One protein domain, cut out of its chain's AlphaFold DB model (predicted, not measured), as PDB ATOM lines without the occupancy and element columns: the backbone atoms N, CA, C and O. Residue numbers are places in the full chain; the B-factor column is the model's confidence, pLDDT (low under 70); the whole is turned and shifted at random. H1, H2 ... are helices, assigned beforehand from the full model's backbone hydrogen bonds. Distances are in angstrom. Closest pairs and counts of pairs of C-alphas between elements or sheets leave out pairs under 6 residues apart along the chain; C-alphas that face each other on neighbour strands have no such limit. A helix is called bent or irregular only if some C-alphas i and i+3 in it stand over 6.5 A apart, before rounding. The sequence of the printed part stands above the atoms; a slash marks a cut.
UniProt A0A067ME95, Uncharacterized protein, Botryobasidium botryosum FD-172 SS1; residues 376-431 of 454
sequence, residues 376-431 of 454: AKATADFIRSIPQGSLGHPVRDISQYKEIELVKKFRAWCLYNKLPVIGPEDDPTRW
ATOM      1  N   ALA A 376      25.558 -34.415 -32.687       76.88
ATOM      2  CA  ALA A 376      25.479 -35.820 -32.289       76.88
ATOM      3  C   ALA A 376      26.680 -36.643 -32.786       76.88
ATOM      4  O   ALA A 376      27.116 -37.565 -32.103       76.88
ATOM      5  N   LYS A 377      27.236 -36.308 -33.952       83.06
ATOM      6  CA  LYS A 377      28.444 -36.956 -34.463       83.06
ATOM      7  C   LYS A 377      29.680 -36.481 -33.701       83.06
ATOM      8  O   LYS A 377      30.421 -37.326 -33.216       83.06
ATOM      9  N   ALA A 378      29.820 -35.172 -33.478       84.31
ATOM     10  CA  ALA A 378      30.901 -34.615 -32.659       84.31
ATOM     11  C   ALA A 378      30.937 -35.238 -31.250       84.31
ATOM     12  O   ALA A 378      31.991 -35.641 -30.763       84.31
ATOM     13  N   THR A 379      29.768 -35.406 -30.624       84.19
ATOM     14  CA  THR A 379      29.659 -36.074 -29.318       84.19
ATOM     15  C   THR A 379      30.009 -37.566 -29.406       84.19
ATOM     16  O   THR A 379      30.697 -38.084 -28.531       84.19
ATOM     17  N   ALA A 380      29.567 -38.278 -30.448       87.88
ATOM     18  CA  ALA A 380      29.904 -39.691 -30.640       87.88
ATOM     19  C   ALA A 380      31.411 -39.911 -30.861       87.88
ATOM     20  O   ALA A 380      31.976 -40.862 -30.323       87.88
ATOM     21  N   ASP A 381      32.056 -39.032 -31.627       88.38
ATOM     22  CA  ASP A 381      33.494 -39.078 -31.897       88.38
ATOM     23  C   ASP A 381      34.303 -38.742 -30.641       88.38
ATOM     24  O   ASP A 381      35.267 -39.442 -30.334       88.38
ATOM     25  N   PHE A 382      33.841 -37.775 -29.840       90.00
ATOM     26  CA  PHE A 382      34.395 -37.527 -28.512       90.00
ATOM     27  C   PHE A 382      34.330 -38.776 -27.625       90.00
ATOM     28  O   PHE A 382      35.361 -39.194 -27.107       90.00
ATOM     29  N   ILE A 383      33.164 -39.427 -27.511       89.06
ATOM     30  CA  ILE A 383      32.996 -40.646 -26.695       89.06
ATOM     31  C   ILE A 383      33.974 -41.751 -27.128       89.06
ATOM     32  O   ILE A 383      34.537 -42.443 -26.282       89.06
ATOM     33  N   ARG A 384      34.214 -41.902 -28.437       89.75
ATOM     34  CA  ARG A 384      35.194 -42.859 -28.985       89.75
ATOM     35  C   ARG A 384      36.643 -42.482 -28.684       89.75
ATOM     36  O   ARG A 384      37.485 -43.370 -28.606       89.75
ATOM     37  N   SER A 385      36.925 -41.192 -28.527       88.81
ATOM     38  CA  SER A 385      38.258 -40.664 -28.223       88.81
ATOM     39  C   SER A 385      38.626 -40.705 -26.733       88.81
ATOM     40  O   SER A 385      39.786 -40.466 -26.403       88.81
ATOM     41  N   ILE A 386      37.681 -41.019 -25.831       87.94
ATOM     42  CA  ILE A 386      37.953 -41.085 -24.386       87.94
ATOM     43  C   ILE A 386      38.998 -42.183 -24.117       87.94
ATOM     44  O   ILE A 386      38.751 -43.348 -24.451       87.94
ATOM     45  N   PRO A 387      40.149 -41.856 -23.497       84.69
ATOM     46  CA  PRO A 387      41.244 -42.804 -23.336       84.69
ATOM     47  C   PRO A 387      40.892 -43.952 -22.384       84.69
ATOM     48  O   PRO A 387      40.136 -43.795 -21.421       84.69
ATOM     49  N   GLN A 388      41.475 -45.123 -22.650       79.88
ATOM     50  CA  GLN A 388      41.279 -46.321 -21.838       79.88
ATOM     51  C   GLN A 388      41.703 -46.065 -20.384       79.88
ATOM     52  O   GLN A 388      42.769 -45.515 -20.122       79.88
ATOM     53  N   GLY A 389      40.846 -46.445 -19.433       74.62
ATOM     54  CA  GLY A 389      41.059 -46.200 -18.002       74.62
ATOM     55  C   GLY A 389      40.506 -44.865 -17.488       74.62
ATOM     56  O   GLY A 389      40.466 -44.663 -16.277       74.62
ATOM     57  N   SER A 390      40.023 -43.980 -18.369       80.50
ATOM     58  CA  SER A 390      39.309 -42.764 -17.960       80.50
ATOM     59  C   SER A 390      37.818 -43.007 -17.737       80.50
ATOM     60  O   SER A 390      37.204 -43.901 -18.327       80.50
ATOM     61  N   LEU A 391      37.212 -42.176 -16.887       79.81
ATOM     62  CA  LEU A 391      35.778 -42.220 -16.640       79.81
ATOM     63  C   LEU A 391      35.006 -41.895 -17.928       79.81
ATOM     64  O   LEU A 391      35.273 -40.891 -18.580       79.81
ATOM     65  N   GLY A 392      34.040 -42.742 -18.283       81.19
ATOM     66  CA  GLY A 392      33.280 -42.611 -19.529       81.19
ATOM     67  C   GLY A 392      33.868 -43.390 -20.704       81.19
ATOM     68  O   GLY A 392      33.199 -43.495 -21.731       81.19
ATOM     69  N   HIS A 393      35.047 -44.007 -20.551       86.50
ATOM     70  CA  HIS A 393      35.519 -44.994 -21.517       86.50
ATOM     71  C   HIS A 393      34.582 -46.217 -21.500       86.50
ATOM     72  O   HIS A 393      34.285 -46.746 -20.421       86.50
ATOM     73  N   PRO A 394      34.080 -46.664 -22.660       85.19
ATOM     74  CA  PRO A 394      33.174 -47.799 -22.729       85.19
ATOM     75  C   PRO A 394      33.906 -49.106 -22.413       85.19
ATOM     76  O   PRO A 394      34.977 -49.377 -22.944       85.19
ATOM     77  N   VAL A 395      33.302 -49.962 -21.590       84.19
ATOM     78  CA  VAL A 395      33.855 -51.303 -21.307       84.19
ATOM     79  C   VAL A 395      33.552 -52.288 -22.447       84.19
ATOM     80  O   VAL A 395      34.211 -53.315 -22.583       84.19
ATOM     81  N   ARG A 396      32.561 -51.983 -23.291       80.75
ATOM     82  CA  ARG A 396      32.225 -52.749 -24.500       80.75
ATOM     83  C   ARG A 396      32.808 -52.119 -25.753       80.75
ATOM     84  O   ARG A 396      32.996 -50.908 -25.814       80.75
ATOM     85  N   ASP A 397      32.943 -52.937 -26.792       80.94
ATOM     86  CA  ASP A 397      33.180 -52.430 -28.137       80.94
ATOM     87  C   ASP A 397      32.002 -51.552 -28.597       80.94
ATOM     88  O   ASP A 397      30.854 -51.999 -28.686       80.94
ATOM     89  N   ILE A 398      32.305 -50.283 -28.878       81.56
ATOM     90  CA  ILE A 398      31.346 -49.285 -29.358       81.56
ATOM     91  C   ILE A 398      31.430 -49.036 -30.869       81.56
ATOM     92  O   ILE A 398      30.690 -48.195 -31.385       81.56
ATOM     93  N   SER A 399      32.289 -49.762 -31.596       79.06
ATOM     94  CA  SER A 399      32.492 -49.607 -33.045       79.06
ATOM     95  C   SER A 399      31.202 -49.811 -33.853       79.06
ATOM     96  O   SER A 399      30.975 -49.142 -34.862       79.06
ATOM     97  N   GLN A 400      30.316 -50.684 -33.368       76.19
ATOM     98  CA  GLN A 400      29.061 -51.048 -34.030       76.19
ATOM     99  C   GLN A 400      27.884 -50.127 -33.673       76.19
ATOM    100  O   GLN A 400      26.828 -50.194 -34.308       76.19
ATOM    101  N   TYR A 401      28.035 -49.258 -32.668       76.75
ATOM    102  CA  TYR A 401      26.953 -48.381 -32.233       76.75
ATOM    103  C   TYR A 401      26.791 -47.195 -33.185       76.75
ATOM    104  O   TYR A 401      27.744 -46.488 -33.530       76.75
ATOM    105  N   LYS A 402      25.539 -46.932 -33.570       81.25
ATOM    106  CA  LYS A 402      25.179 -45.739 -34.345       81.25
ATOM    107  C   LYS A 402      25.373 -44.488 -33.486       81.25
ATOM    108  O   LYS A 402      25.068 -44.513 -32.299       81.25
ATOM    109  N   GLU A 403      25.798 -43.379 -34.092       81.56
ATOM    110  CA  GLU A 403      26.142 -42.120 -33.399       81.56
ATOM    111  C   GLU A 403      25.045 -41.663 -32.424       81.56
ATOM    112  O   GLU A 403      25.298 -41.478 -31.239       81.56
ATOM    113  N   ILE A 404      23.794 -41.582 -32.893       78.25
ATOM    114  CA  ILE A 404      22.649 -41.160 -32.069       78.25
ATOM    115  C   ILE A 404      22.408 -42.126 -30.901       78.25
ATOM    116  O   ILE A 404      22.047 -41.703 -29.805       78.25
ATOM    117  N   GLU A 405      22.586 -43.427 -31.123       80.19
ATOM    118  CA  GLU A 405      22.391 -44.438 -30.087       80.19
ATOM    119  C   GLU A 405      23.497 -44.370 -29.028       80.19
ATOM    120  O   GLU A 405      23.206 -44.410 -27.832       80.19
ATOM    121  N   LEU A 406      24.749 -44.213 -29.464       83.31
ATOM    122  CA  LEU A 406      25.909 -44.067 -28.593       83.31
ATOM    123  C   LEU A 406      25.782 -42.819 -27.712       83.31
ATOM    124  O   LEU A 406      25.926 -42.915 -26.494       83.31
ATOM    125  N   VAL A 407      25.417 -41.677 -28.305       84.44
ATOM    126  CA  VAL A 407      25.199 -40.418 -27.576       84.44
ATOM    127  C   VAL A 407      24.061 -40.547 -26.569       84.44
ATOM    128  O   VAL A 407      24.214 -40.133 -25.423       84.44
ATOM    129  N   LYS A 408      22.934 -41.161 -26.949       81.75
ATOM    130  CA  LYS A 408      21.822 -41.408 -26.018       81.75
ATOM    131  C   LYS A 408      22.262 -42.252 -24.825       81.75
ATOM    132  O   LYS A 408      21.973 -41.894 -23.688       81.75
ATOM    133  N   LYS A 409      22.991 -43.344 -25.073       82.31
ATOM    134  CA  LYS A 409      23.500 -44.229 -24.016       82.31
ATOM    135  C   LYS A 409      24.486 -43.508 -23.102       82.31
ATOM    136  O   LYS A 409      24.403 -43.675 -21.890       82.31
ATOM    137  N   PHE A 410      25.380 -42.696 -23.660       85.12
ATOM    138  CA  PHE A 410      26.347 -41.923 -22.884       85.12
ATOM    139  C   PHE A 410      25.678 -40.854 -22.019       85.12
ATOM    140  O   PHE A 410      25.977 -40.754 -20.834       85.12
ATOM    141  N   ARG A 411      24.707 -40.110 -22.566       84.62
ATOM    142  CA  ARG A 411      23.918 -39.129 -21.802       84.62
ATOM    143  C   ARG A 411      23.131 -39.787 -20.674       84.62
ATOM    144  O   ARG A 411      23.180 -39.308 -19.547       84.62
ATOM    145  N   ALA A 412      22.468 -40.908 -20.957       76.31
ATOM    146  CA  ALA A 412      21.746 -41.682 -19.951       76.31
ATOM    147  C   ALA A 412      22.679 -42.194 -18.841       76.31
ATOM    148  O   ALA A 412      22.337 -42.135 -17.662       76.31
ATOM    149  N   TRP A 413      23.883 -42.647 -19.199       86.31
ATOM    150  CA  TRP A 413      24.900 -43.046 -18.230       86.31
ATOM    151  C   TRP A 413      25.422 -41.862 -17.400       86.31
ATOM    152  O   TRP A 413      25.560 -42.001 -16.186       86.31
ATOM    153  N   CYS A 414      25.655 -40.693 -18.005       83.50
ATOM    154  CA  CYS A 414      26.043 -39.487 -17.267       83.50
ATOM    155  C   CYS A 414      24.964 -39.104 -16.246       83.50
ATOM    156  O   CYS A 414      25.272 -38.915 -15.073       83.50
ATOM    157  N   LEU A 415      23.695 -39.093 -16.666       80.12
ATOM    158  CA  LEU A 415      22.550 -38.827 -15.789       80.12
ATOM    159  C   LEU A 415      22.473 -39.820 -14.626       80.12
ATOM    160  O   LEU A 415      22.358 -39.409 -13.472       80.12
ATOM    161  N   TYR A 416      22.591 -41.119 -14.915       77.00
ATOM    162  CA  TYR A 416      22.557 -42.175 -13.902       77.00
ATOM    163  C   TYR A 416      23.637 -41.988 -12.827       77.00
ATOM    164  O   TYR A 416      23.384 -42.191 -11.640       77.00
ATOM    165  N   ASN A 417      24.827 -41.547 -13.232       78.56
ATOM    166  CA  ASN A 417      25.961 -41.341 -12.335       78.56
ATOM    167  C   ASN A 417      26.057 -39.917 -11.775       78.56
ATOM    168  O   ASN A 417      27.042 -39.602 -11.111       78.56
ATOM    169  N   LYS A 418      25.048 -39.064 -12.014       80.38
ATOM    170  CA  LYS A 418      25.039 -37.644 -11.618       80.38
ATOM    171  C   LYS A 418      26.258 -36.868 -12.144       80.38
ATOM    172  O   LYS A 418      26.796 -35.999 -11.462       80.38
ATOM    173  N   LEU A 419      26.701 -37.204 -13.352       81.75
ATOM    174  CA  LEU A 419      27.785 -36.538 -14.073       81.75
ATOM    175  C   LEU A 419      27.222 -35.454 -15.006       81.75
ATOM    176  O   LEU A 419      26.057 -35.541 -15.410       81.75
ATOM    177  N   PRO A 420      28.039 -34.459 -15.401       83.19
ATOM    178  CA  PRO A 420      27.655 -33.485 -16.417       83.19
ATOM    179  C   PRO A 420      27.184 -34.178 -17.698       83.19
ATOM    180  O   PRO A 420      27.747 -35.190 -18.109       83.19
ATOM    181  N   VAL A 421      26.146 -33.651 -18.338       85.00
ATOM    182  CA  VAL A 421      25.594 -34.215 -19.576       85.00
ATOM    183  C   VAL A 421      25.975 -33.305 -20.729       85.00
ATOM    184  O   VAL A 421      25.742 -32.106 -20.656       85.00
ATOM    185  N   ILE A 422      26.526 -33.873 -21.800       82.31
ATOM    186  CA  ILE A 422      26.827 -33.122 -23.024       82.31
ATOM    187  C   ILE A 422      25.510 -32.836 -23.745       82.31
ATOM    188  O   ILE A 422      24.894 -33.759 -24.288       82.31
ATOM    189  N   GLY A 423      25.058 -31.587 -23.740       74.69
ATOM    190  CA  GLY A 423      23.885 -31.114 -24.462       74.69
ATOM    191  C   GLY A 423      24.049 -31.153 -25.987       74.69
ATOM    192  O   GLY A 423      25.091 -31.535 -26.514       74.69
ATOM    193  N   PRO A 424      22.980 -30.858 -26.744       70.12
ATOM    194  CA  PRO A 424      22.993 -30.901 -28.207       70.12
ATOM    195  C   PRO A 424      23.781 -29.763 -28.863       70.12
ATOM    196  O   PRO A 424      24.138 -29.927 -30.014       70.12
ATOM    197  N   GLU A 425      24.058 -28.665 -28.163       72.62
ATOM    198  CA  GLU A 425      24.864 -27.538 -28.670       72.62
ATOM    199  C   GLU A 425      26.164 -27.359 -27.867       72.62
ATOM    200  O   GLU A 425      26.911 -26.406 -28.076       72.62
ATOM    201  N   ASP A 426      26.425 -28.268 -26.925       77.44
ATOM    202  CA  ASP A 426      27.596 -28.189 -26.065       77.44
ATOM    203  C   ASP A 426      28.823 -28.727 -26.793       77.44
ATOM    204  O   ASP A 426      28.761 -29.727 -27.512       77.44
ATOM    205  N   ASP A 427      29.959 -28.083 -26.552       79.31
ATOM    206  CA  ASP A 427      31.253 -28.577 -26.995       79.31
ATOM    207  C   ASP A 427      31.620 -29.828 -26.174       79.31
ATOM    208  O   ASP A 427      31.889 -29.715 -24.970       79.31
ATOM    209  N   PRO A 428      31.639 -31.028 -26.786       81.25
ATOM    210  CA  PRO A 428      31.870 -32.271 -26.063       81.25
ATOM    211  C   PRO A 428      33.266 -32.325 -25.428       81.25
ATOM    212  O   PRO A 428      33.446 -33.011 -24.428       81.25
ATOM    213  N   THR A 429      34.234 -31.555 -25.940       80.19
ATOM    214  CA  THR A 429      35.600 -31.498 -25.392       80.19
ATOM    215  C   THR A 429      35.675 -30.834 -24.017       80.19
ATOM    216  O   THR A 429      36.647 -31.028 -23.288       80.19
ATOM    217  N   ARG A 430      34.635 -30.088 -23.625       80.88
ATOM    218  CA  ARG A 430      34.530 -29.435 -22.310       80.88
ATOM    219  C   ARG A 430      33.944 -30.340 -21.235       80.88
ATOM    220  O   ARG A 430      33.863 -29.938 -20.072       80.88
ATOM    221  N   TRP A 431      33.513 -31.545 -21.604       84.69
ATOM    222  CA  TRP A 431      32.997 -32.503 -20.644       84.69
ATOM    223  C   TRP A 431      34.104 -32.938 -19.686       84.69
ATOM    224  O   TRP A 431      35.077 -33.577 -20.081       84.69
TER     225      TRP A 431
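This is residues 376 to 431 of the 454 residues of an uncharacterized protein of Botryobasidium botryosum FD-172 SS1 (UniProt A0A067ME95). Two helices meet nearly at right angles, the shorter H1 set across the first turns of the longer H2, and two long loop stretches lie to opposite sides of this pair. Residues 386 to 402 swing out in a wide loop between the helices, and residues 417 to 431 fold back from the far end of H2. The printed part has 56 residues with two named helices, H1 then H2 along the chain, and no named strand; the class is all helix, though 24 of the 56 residues are in named elements. The whole is compact and rounded, with a radius of gyration of the C-alphas of 10.3 A and spans of 25 by 21 by 18 A.

Find C-alpha 403 at (26.142, -42.120, -33.399); from there H2, residues 403 to 416, runs 19.8 A to C-alpha 416 at (22.557, -42.175, -13.902). Then look at C-alpha 376 at (25.479, -35.820, -32.289), where H1, residues 376 to 385, begins; it measures 14.3 A from first to last C-alpha.

Begin at the first residue of H2: H2 and H1 touch, with 12 pairs of C-alphas within 8 A. Their closest C-alphas are those of Ala 380 and Glu 403, 5.3 A apart. Their lines stand about perpendicular, but only just, at 71 degrees, and their centres are 10.9 A apart. In H1 and H2, every O i to N i+4 pair is within hydrogen-bond range. Neither helix is bent.

Look for the two C-alphas farthest apart at Gly 389 and Glu 425, 26.9 A from each other. The link from H1 to H2 is long, with 17 residues. The printed part has no cut. Its mean pLDDT is 81.8, and no printed residue is under 70.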